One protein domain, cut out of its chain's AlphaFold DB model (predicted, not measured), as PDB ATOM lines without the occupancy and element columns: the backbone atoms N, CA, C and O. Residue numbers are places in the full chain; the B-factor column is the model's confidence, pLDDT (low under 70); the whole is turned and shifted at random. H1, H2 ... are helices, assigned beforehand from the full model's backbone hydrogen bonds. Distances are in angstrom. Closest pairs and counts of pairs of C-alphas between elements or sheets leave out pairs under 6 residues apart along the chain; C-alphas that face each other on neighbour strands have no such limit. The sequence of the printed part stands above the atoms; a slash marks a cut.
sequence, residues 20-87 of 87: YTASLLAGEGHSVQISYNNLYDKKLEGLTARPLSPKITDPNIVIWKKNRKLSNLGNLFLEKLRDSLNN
ATOM      1  N   TYR A  20     194.295 224.142 342.316       90.81
ATOM      2  CA  TYR A  20     194.749 222.960 341.579       90.81
ATOM      3  C   TYR A  20     193.689 221.845 341.543       90.81
ATOM      4  O   TYR A  20     193.350 221.347 340.476       90.81
ATOM      5  N   THR A  21     193.099 221.503 342.694       89.81
ATOM      6  CA  THR A  21     192.066 220.457 342.786       89.81
ATOM      7  C   THR A  21     190.808 220.821 342.003       89.81
ATOM      8  O   THR A  21     190.252 219.975 341.308       89.81
ATOM      9  N   ALA A  22     190.374 222.082 342.069       91.62
ATOM     10  CA  ALA A  22     189.239 222.545 341.276       91.62
ATOM     11  C   ALA A  22     189.548 222.541 339.767       91.62
ATOM     12  O   ALA A  22     188.660 222.268 338.961       91.62
ATOM     13  N   SER A  23     190.809 222.764 339.384       91.69
ATOM     14  CA  SER A  23     191.228 222.763 337.981       91.69
ATOM     15  C   SER A  23     191.227 221.352 337.396       91.69
ATOM     16  O   SER A  23     190.824 221.187 336.252       91.69
ATOM     17  N   LEU A  24     191.589 220.329 338.182       90.75
ATOM     18  CA  LEU A  24     191.446 218.929 337.761       90.75
ATOM     19  C   LEU A  24     189.985 218.591 337.433       90.75
ATOM     20  O   LEU A  24     189.706 218.066 336.363       90.75
ATOM     21  N   LEU A  25     189.043 218.975 338.303       89.94
ATOM     22  CA  LEU A  25     187.613 218.740 338.073       89.94
ATOM     23  C   LEU A  25     187.075 219.502 336.847       89.94
ATOM     24  O   LEU A  25     186.226 218.988 336.119       89.94
ATOM     25  N   ALA A  26     187.560 220.723 336.609       90.69
ATOM     26  CA  ALA A  26     187.238 221.480 335.400       90.69
ATOM     27  C   ALA A  26     187.811 220.818 334.134       90.69
ATOM     28  O   ALA A  26     187.175 220.855 333.083       90.69
ATOM     29  N   GLY A  27     188.982 220.183 334.245       90.31
ATOM     30  CA  GLY A  27     189.656 219.480 333.151       90.31
ATOM     31  C   GLY A  27     188.892 218.259 332.636       90.31
ATOM     32  O   GLY A  27     188.971 217.957 331.451       90.31
ATOM     33  N   GLU A  28     188.072 217.626 333.480       89.56
ATOM     34  CA  GLU A  28     187.179 216.523 333.081       89.56
ATOM     35  C   GLU A  28     186.046 216.970 332.128       89.56
ATOM     36  O   GLU A  28     185.304 216.145 331.604       89.56
ATOM     37  N   GLY A  29     185.877 218.278 331.887       86.12
ATOM     38  CA  GLY A  29     184.978 218.814 330.854       86.12
ATOM     39  C   GLY A  29     183.511 218.979 331.267       86.12
ATOM     40  O   GLY A  29     182.708 219.492 330.488       86.12
ATOM     41  N   HIS A  30     183.150 218.604 332.495       85.06
ATOM     42  CA  HIS A  30     181.779 218.708 333.019       85.06
ATOM     43  C   HIS A  30     181.574 219.862 334.008       85.06
ATOM     44  O   HIS A  30     180.496 220.002 334.583       85.06
ATOM     45  N   SER A  31     182.596 220.688 334.236       89.12
ATOM     46  CA  SER A  31     182.518 221.796 335.185       89.12
ATOM     47  C   SER A  31     183.355 222.994 334.748       89.12
ATOM     48  O   SER A  31     184.186 222.911 333.845       89.12
ATOM     49  N   VAL A  32     183.113 224.136 335.395       91.00
ATOM     50  CA  VAL A  32     183.882 225.367 335.205       91.00
ATOM     51  C   VAL A  32     184.434 225.835 336.543       91.00
ATOM     52  O   VAL A  32     183.762 225.748 337.571       91.00
ATOM     53  N   GLN A  33     185.649 226.374 336.526       91.56
ATOM     54  CA  GLN A  33     186.277 226.971 337.700       91.56
ATOM     55  C   GLN A  33     186.266 228.497 337.591       91.56
ATOM     56  O   GLN A  33     186.701 229.060 336.586       91.56
ATOM     57  N   ILE A  34     185.874 229.170 338.674       92.00
ATOM     58  CA  ILE A  34     186.122 230.602 338.878       92.00
ATOM     59  C   ILE A  34     187.294 230.734 339.855       92.00
ATOM     60  O   ILE A  34     187.261 230.173 340.947       92.00
ATOM     61  N   SER A  35     188.354 231.437 339.456       91.31
ATOM     62  CA  SER A  35     189.548 231.631 340.284       91.31
ATOM     63  C   SER A  35     190.304 232.898 339.888       91.31
ATOM     64  O   SER A  35     190.001 233.530 338.873       91.31
ATOM     65  N   TYR A  36     191.306 233.260 340.687       91.38
ATOM     66  CA  TYR A  36     192.210 234.357 340.374       91.38
ATOM     67  C   TYR A  36     193.116 234.018 339.192       91.38
ATOM     68  O   TYR A  36     193.560 232.881 339.005       91.38
ATOM     69  N   ASN A  37     193.440 235.048 338.410       88.88
ATOM     70  CA  ASN A  37     194.452 234.925 337.373       88.88
ATOM     71  C   ASN A  37     195.798 234.511 337.996       88.88
ATOM     72  O   ASN A  37     196.149 234.977 339.076       88.88
ATOM     73  N   ASN A  38     196.552 233.663 337.295       86.50
ATOM     74  CA  ASN A  38     197.831 233.085 337.738       86.50
ATOM     75  C   ASN A  38     197.772 232.129 338.951       86.50
ATOM     76  O   ASN A  38     198.831 231.713 339.413       86.50
ATOM     77  N   LEU A  39     196.587 231.758 339.457       88.00
ATOM     78  CA  LEU A  39     196.464 230.794 340.564       88.00
ATOM     79  C   LEU A  39     196.282 229.338 340.095       88.00
ATOM     80  O   LEU A  39     196.461 228.409 340.881       88.00
ATOM     81  N   TYR A  40     195.927 229.126 338.826       83.12
ATOM     82  CA  TYR A  40     195.810 227.795 338.230       83.12
ATOM     83  C   TYR A  40     197.141 227.345 337.611       83.12
ATOM     84  O   TYR A  40     197.939 228.169 337.157       83.12
ATOM     85  N   ASP A  41     197.373 226.033 337.569       83.69
ATOM     86  CA  ASP A  41     198.565 225.476 336.931       83.69
ATOM     87  C   ASP A  41     198.398 225.475 335.405       83.69
ATOM     88  O   ASP A  41     197.534 224.791 334.859       83.69
ATOM     89  N   LYS A  42     199.243 226.242 334.706       80.19
ATOM     90  CA  LYS A  42     199.241 226.340 333.235       80.19
ATOM     91  C   LYS A  42     199.662 225.041 332.542       80.19
ATOM     92  O   LYS A  42     199.479 224.932 331.336       80.19
ATOM     93  N   LYS A  43     200.246 224.090 333.276       82.06
ATOM     94  CA  LYS A  43     200.603 222.760 332.762       82.06
ATOM     95  C   LYS A  43     199.400 221.828 332.641       82.06
ATOM     96  O   LYS A  43     199.538 220.768 332.045       82.06
ATOM     97  N   LEU A  44     198.249 222.191 333.214       79.12
ATOM     98  CA  LEU A  44     197.015 221.436 333.026       79.12
ATOM     99  C   LEU A  44     196.524 221.645 331.593       79.12
ATOM    100  O   LEU A  44     195.948 222.681 331.253       79.12
ATOM    101  N   GLU A  45     196.807 220.659 330.747       73.25
ATOM    102  CA  GLU A  45     196.342 220.628 329.366       73.25
ATOM    103  C   GLU A  45     194.807 220.572 329.312       73.25
ATOM    104  O   GLU A  45     194.152 220.024 330.197       73.25
ATOM    105  N   GLY A  46     194.216 221.172 328.277       83.69
ATOM    106  CA  GLY A  46     192.764 221.139 328.054       83.69
ATOM    107  C   GLY A  46     191.955 222.248 328.737       83.69
ATOM    108  O   GLY A  46     190.761 222.369 328.473       83.69
ATOM    109  N   LEU A  47     192.577 223.118 329.541       88.12
ATOM    110  CA  LEU A  47     191.906 224.276 330.140       88.12
ATOM    111  C   LEU A  47     192.192 225.572 329.375       88.12
ATOM    112  O   LEU A  47     193.330 225.882 329.032       88.12
ATOM    113  N   THR A  48     191.151 226.381 329.162       88.75
ATOM    114  CA  THR A  48     191.273 227.738 328.606       88.75
ATOM    115  C   THR A  48     190.769 228.763 329.615       88.75
ATOM    116  O   THR A  48     189.609 228.732 330.022       88.75
ATOM    117  N   ALA A  49     191.633 229.704 330.001       88.75
ATOM    118  CA  ALA A  49     191.254 230.799 330.886       88.75
ATOM    119  C   ALA A  49     190.488 231.882 330.110       88.75
ATOM    120  O   ALA A  49     190.980 232.411 329.113       88.75
ATOM    121  N   ARG A  50     189.299 232.251 330.600       90.62
ATOM    122  CA  ARG A  50     188.494 233.350 330.053       90.62
ATOM    123  C   ARG A  50     188.300 234.435 331.117       90.62
ATOM    124  O   ARG A  50     187.744 234.135 332.172       90.62
ATOM    125  N   PRO A  51     188.732 235.686 330.872       90.81
ATOM    126  CA  PRO A  51     188.532 236.766 331.831       90.81
ATOM    127  C   PRO A  51     187.045 237.108 331.967       90.81
ATOM    128  O   PRO A  51     186.293 237.082 330.991       90.81
ATOM    129  N   LEU A  52     186.635 237.454 333.187       91.56
ATOM    130  CA  LEU A  52     185.286 237.938 333.463       91.56
ATOM    131  C   LEU A  52     185.102 239.366 332.937       91.56
ATOM    132  O   LEU A  52     186.034 240.175 332.947       91.56
ATOM    133  N   SER A  53     183.878 239.665 332.504       92.44
ATOM    134  CA  SER A  53     183.430 241.011 332.155       92.44
ATOM    135  C   SER A  53     182.189 241.341 332.993       92.44
ATOM    136  O   SER A  53     181.180 240.653 332.830       92.44
ATOM    137  N   PRO A  54     182.231 242.359 333.874       93.69
ATOM    138  CA  PRO A  54     183.349 243.276 334.115       93.69
ATOM    139  C   PRO A  54     184.546 242.605 334.811       93.69
ATOM    140  O   PRO A  54     184.417 241.550 335.431       93.69
ATOM    141  N   LYS A  55     185.722 243.237 334.715       92.69
ATOM    142  CA  LYS A  55     186.935 242.769 335.399       92.69
ATOM    143  C   LYS A  55     186.760 242.900 336.915       92.69
ATOM    144  O   LYS A  55     186.429 243.977 337.402       92.69
ATOM    145  N   ILE A  56     187.046 241.822 337.641       93.44
ATOM    146  CA  ILE A  56     187.048 241.774 339.110       93.44
ATOM    147  C   ILE A  56     188.501 241.646 339.577       93.44
ATOM    148  O   ILE A  56     189.267 240.862 339.013       93.44
ATOM    149  N   THR A  57     188.900 242.432 340.575       92.50
ATOM    150  CA  THR A  57     190.272 242.458 341.109       92.50
ATOM    151  C   THR A  57     190.268 242.545 342.627       92.50
ATOM    152  O   THR A  57     189.412 243.222 343.188       92.50
ATOM    153  N   ASP A  58     191.273 241.943 343.257       91.75
ATOM    154  CA  ASP A  58     191.526 242.001 344.699       91.75
ATOM    155  C   ASP A  58     193.010 242.372 344.934       91.75
ATOM    156  O   ASP A  58     193.867 241.910 344.165       91.75
ATOM    157  N   PRO A  59     193.345 243.261 345.891       90.75
ATOM    158  CA  PRO A  59     194.730 243.619 346.180       90.75
ATOM    159  C   PRO A  59     195.486 242.511 346.933       90.75
ATOM    160  O   PRO A  59     195.060 242.030 347.976       90.75
ATOM    161  N   ASN A  60     196.710 242.204 346.498       88.44
ATOM    162  CA  ASN A  60     197.626 241.384 347.294       88.44
ATOM    163  C   ASN A  60     198.213 242.212 348.449       88.44
ATOM    164  O   ASN A  60     198.923 243.193 348.213       88.44
ATOM    165  N   ILE A  61     197.955 241.809 349.697       91.62
ATOM    166  CA  ILE A  61     198.378 242.545 350.898       91.62
ATOM    167  C   ILE A  61     199.353 241.702 351.722       91.62
ATOM    168  O   ILE A  61     199.049 240.584 352.131       91.62
ATOM    169  N   VAL A  62     200.518 242.273 352.032       91.25
ATOM    170  CA  VAL A  62     201.470 241.691 352.986       91.25
ATOM    171  C   VAL A  62     201.172 242.249 354.376       91.25
ATOM    172  O   VAL A  62     201.228 243.461 354.581       91.25
ATOM    173  N   ILE A  63     200.865 241.373 355.334       91.12
ATOM    174  CA  ILE A  63     200.451 241.753 356.693       91.12
ATOM    175  C   ILE A  63     201.475 241.242 357.709       91.12
ATOM    176  O   ILE A  63     201.885 240.084 357.673       91.12
ATOM    177  N   TRP A  64     201.869 242.096 358.657       91.44
ATOM    178  CA  TRP A  64     202.711 241.720 359.797       91.44
ATOM    179  C   TRP A  64     202.273 242.429 361.084       91.44
ATOM    180  O   TRP A  64     201.452 243.346 361.083       91.44
ATOM    181  N   LYS A  65     202.818 241.986 362.224       91.12
ATOM    182  CA  LYS A  65     202.458 242.511 363.549       91.12
ATOM    183  C   LYS A  65     202.850 243.990 363.675       91.12
ATOM    184  O   LYS A  65     204.037 244.306 363.649       91.12
ATOM    185  N   LYS A  66     201.860 244.857 363.928       84.75
ATOM    186  CA  LYS A  66     201.992 246.329 364.031       84.75
ATOM    187  C   LYS A  66     203.190 246.801 364.863       84.75
ATOM    188  O   LYS A  66     203.923 247.682 364.441       84.75
ATOM    189  N   ASN A  67     203.409 246.186 366.025       89.81
ATOM    190  CA  ASN A  67     204.436 246.609 366.986       89.81
ATOM    191  C   ASN A  67     205.708 245.745 366.934       89.81
ATOM    192  O   ASN A  67     206.467 245.706 367.902       89.81
ATOM    193  N   ARG A  68     205.934 244.990 365.849       89.25
ATOM    194  CA  ARG A  68     207.151 244.191 365.669       89.25
ATOM    195  C   ARG A  68     208.025 244.842 364.605       89.25
ATOM    196  O   ARG A  68     207.649 244.876 363.437       89.25
ATOM    197  N   LYS A  69     209.209 245.315 365.004       88.12
ATOM    198  CA  LYS A  69     210.229 245.766 364.051       88.12
ATOM    199  C   LYS A  69     210.633 244.582 363.168       88.12
ATOM    200  O   LYS A  69     210.927 243.505 363.693       88.12
ATOM    201  N   LEU A  70     210.635 244.767 361.847       91.25
ATOM    202  CA  LEU A  70     211.191 243.762 360.944       91.25
ATOM    203  C   LEU A  70     212.697 243.634 361.186       91.25
ATOM    204  O   LEU A  70     213.394 244.625 361.411       91.25
ATOM    205  N   SER A  71     213.194 242.401 361.115       93.94
ATOM    206  CA  SER A  71     214.630 242.149 361.048       93.94
ATOM    207  C   SER A  71     215.216 242.749 359.768       93.94
ATOM    208  O   SER A  71     214.492 243.018 358.809       93.94
ATOM    209  N   ASN A  72     216.540 242.908 359.715       95.88
ATOM    210  CA  ASN A  72     217.223 243.348 358.493       95.88
ATOM    211  C   ASN A  72     216.881 242.439 357.299       95.88
ATOM    212  O   ASN A  72     216.587 242.939 356.220       95.88
ATOM    213  N   LEU A  73     216.816 241.120 357.524       95.69
ATOM    214  CA  LEU A  73     216.394 240.153 356.509       95.69
ATOM    215  C   LEU A  73     214.949 240.379 356.049       95.69
ATOM    216  O   LEU A  73     214.666 240.308 354.860       95.69
ATOM    217  N   GLY A  74     214.037 240.672 356.977       94.00
ATOM    218  CA  GLY A  74     212.648 240.960 356.636       94.00
ATOM    219  C   GLY A  74     212.504 242.240 355.807       94.00
ATOM    220  O   GLY A  74     211.738 242.261 354.848       94.00
ATOM    221  N   ASN A  75     213.259 243.290 356.143       93.81
ATOM    222  CA  ASN A  75     213.278 244.519 355.347       93.81
ATOM    223  C   ASN A  75     213.816 244.253 353.936       93.81
ATOM    224  O   ASN A  75     213.174 244.650 352.967       93.81
ATOM    225  N   LEU A  76     214.923 243.512 353.826       96.25
ATOM    226  CA  LEU A  76     215.494 243.120 352.539       96.25
ATOM    227  C   LEU A  76     214.513 242.274 351.713       96.25
ATOM    228  O   LEU A  76     214.382 242.486 350.514       96.25
ATOM    229  N   PHE A  77     213.780 241.351 352.342       95.00
ATOM    230  CA  PHE A  77     212.736 240.581 351.664       95.00
ATOM    231  C   PHE A  77     211.643 241.487 351.082       95.00
ATOM    232  O   PHE A  77     211.279 241.321 349.923       95.00
ATOM    233  N   LEU A  78     211.136 242.456 351.853       93.69
ATOM    234  CA  LEU A  78     210.098 243.375 351.370       93.69
ATOM    235  C   LEU A  78     210.599 244.301 350.256       93.69
ATOM    236  O   LEU A  78     209.828 244.626 349.357       93.69
ATOM    237  N   GLU A  79     211.861 244.724 350.317       94.56
ATOM    238  CA  GLU A  79     212.518 245.470 349.239       94.56
ATOM    239  C   GLU A  79     212.548 244.633 347.956       94.56
ATOM    240  O   GLU A  79     211.954 245.024 346.954       94.56
ATOM    241  N   LYS A  80     213.108 243.417 348.019       96.00
ATOM    242  CA  LYS A  80     213.183 242.520 346.857       96.00
ATOM    243  C   LYS A  80     211.815 242.116 346.324       96.00
ATOM    244  O   LYS A  80     211.642 242.015 345.112       96.00
ATOM    245  N   LEU A  81     210.835 241.922 347.204       94.62
ATOM    246  CA  LEU A  81     209.463 241.634 346.803       94.62
ATOM    247  C   LEU A  81     208.862 242.808 346.018       94.62
ATOM    248  O   LEU A  81     208.275 242.585 344.964       94.62
ATOM    249  N   ARG A  82     209.034 244.048 346.489       92.94
ATOM    250  CA  ARG A  82     208.558 245.243 345.771       92.94
ATOM    251  C   ARG A  82     209.231 245.391 344.414       92.94
ATOM    252  O   ARG A  82     208.527 245.599 343.431       92.94
ATOM    253  N   ASP A  83     210.547 245.219 344.353       95.88
ATOM    254  CA  ASP A  83     211.288 245.269 343.092       95.88
ATOM    255  C   ASP A  83     210.764 244.214 342.110       95.88
ATOM    256  O   ASP A  83     210.548 244.508 340.940       95.88
ATOM    257  N   SER A  84     210.479 242.997 342.586       94.25
ATOM    258  CA  SER A  84     209.969 241.914 341.736       94.25
ATOM    259  C   SER A  84     208.558 242.153 341.185       94.25
ATOM    260  O   SER A  84     208.210 241.567 340.166       94.25
ATOM    261  N   LEU A  85     207.753 242.988 341.851       89.25
ATOM    262  CA  LEU A  85     206.361 243.268 341.479       89.25
ATOM    263  C   LEU A  85     206.197 244.544 340.640       89.25
ATOM    264  O   LEU A  85     205.152 244.713 340.018       89.25
ATOM    265  N   ASN A  86     207.187 245.444 340.650       80.12
ATOM    266  CA  ASN A  86     207.168 246.715 339.915       80.12
ATOM    267  C   ASN A  86     207.789 246.625 338.506       80.12
ATOM    268  O   ASN A  86     207.863 247.648 337.823       80.12
ATOM    269  N   ASN A  87     208.252 245.439 338.098       49.06
ATOM    270  CA  ASN A  87     208.801 245.167 336.766       49.06
ATOM    271  C   ASN A  87     207.730 244.642 335.807       49.06
ATOM    272  O   ASN A  87     206.937 243.771 336.231       49.06
TER     273      ASN A  87
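AT A GLANCE: This is residues 20 to 87 of the 87 residues of the protein "Transcriptional regulator" of Lactobacillus johnsonii (UniProt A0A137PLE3). With little regular structure, the printed part is two helices far apart at the ends of an elongated outline, joined by a long winding link, which first loops back near the short H1 and then runs out to the longer H2. Residues 63 to 69, 71 to 77 and 79 to 87 stick out. The 68 printed residues include H1 then H2 and no named strand; the class is all helix, though the named elements hold only 22 residues. The whole is extended, with a radius of gyration of the C-alphas of 17.6 A and spans of 50 by 26 by 25 A.

HOW THE PARTS SIT: H1, residues 20 to 27, and H2, residues 72 to 85, are apart. In both helices each O i to N i+4 pair is within hydrogen-bond range.

IN THESE COORDINATES: H1 begins at C-alpha 20, (194.749, 222.960, 341.579), and measures 10.4 A. H2 measures 20.2 A and ends at C-alpha 85, (206.361, 243.268, 341.479).

THE WHOLE: The C-alphas farthest apart, of His 30 and Asn 72, are 50.1 A apart. The link, residues 28 to 71, is long. The printed part has no cut. Residue 87 alone has pLDDT under 70.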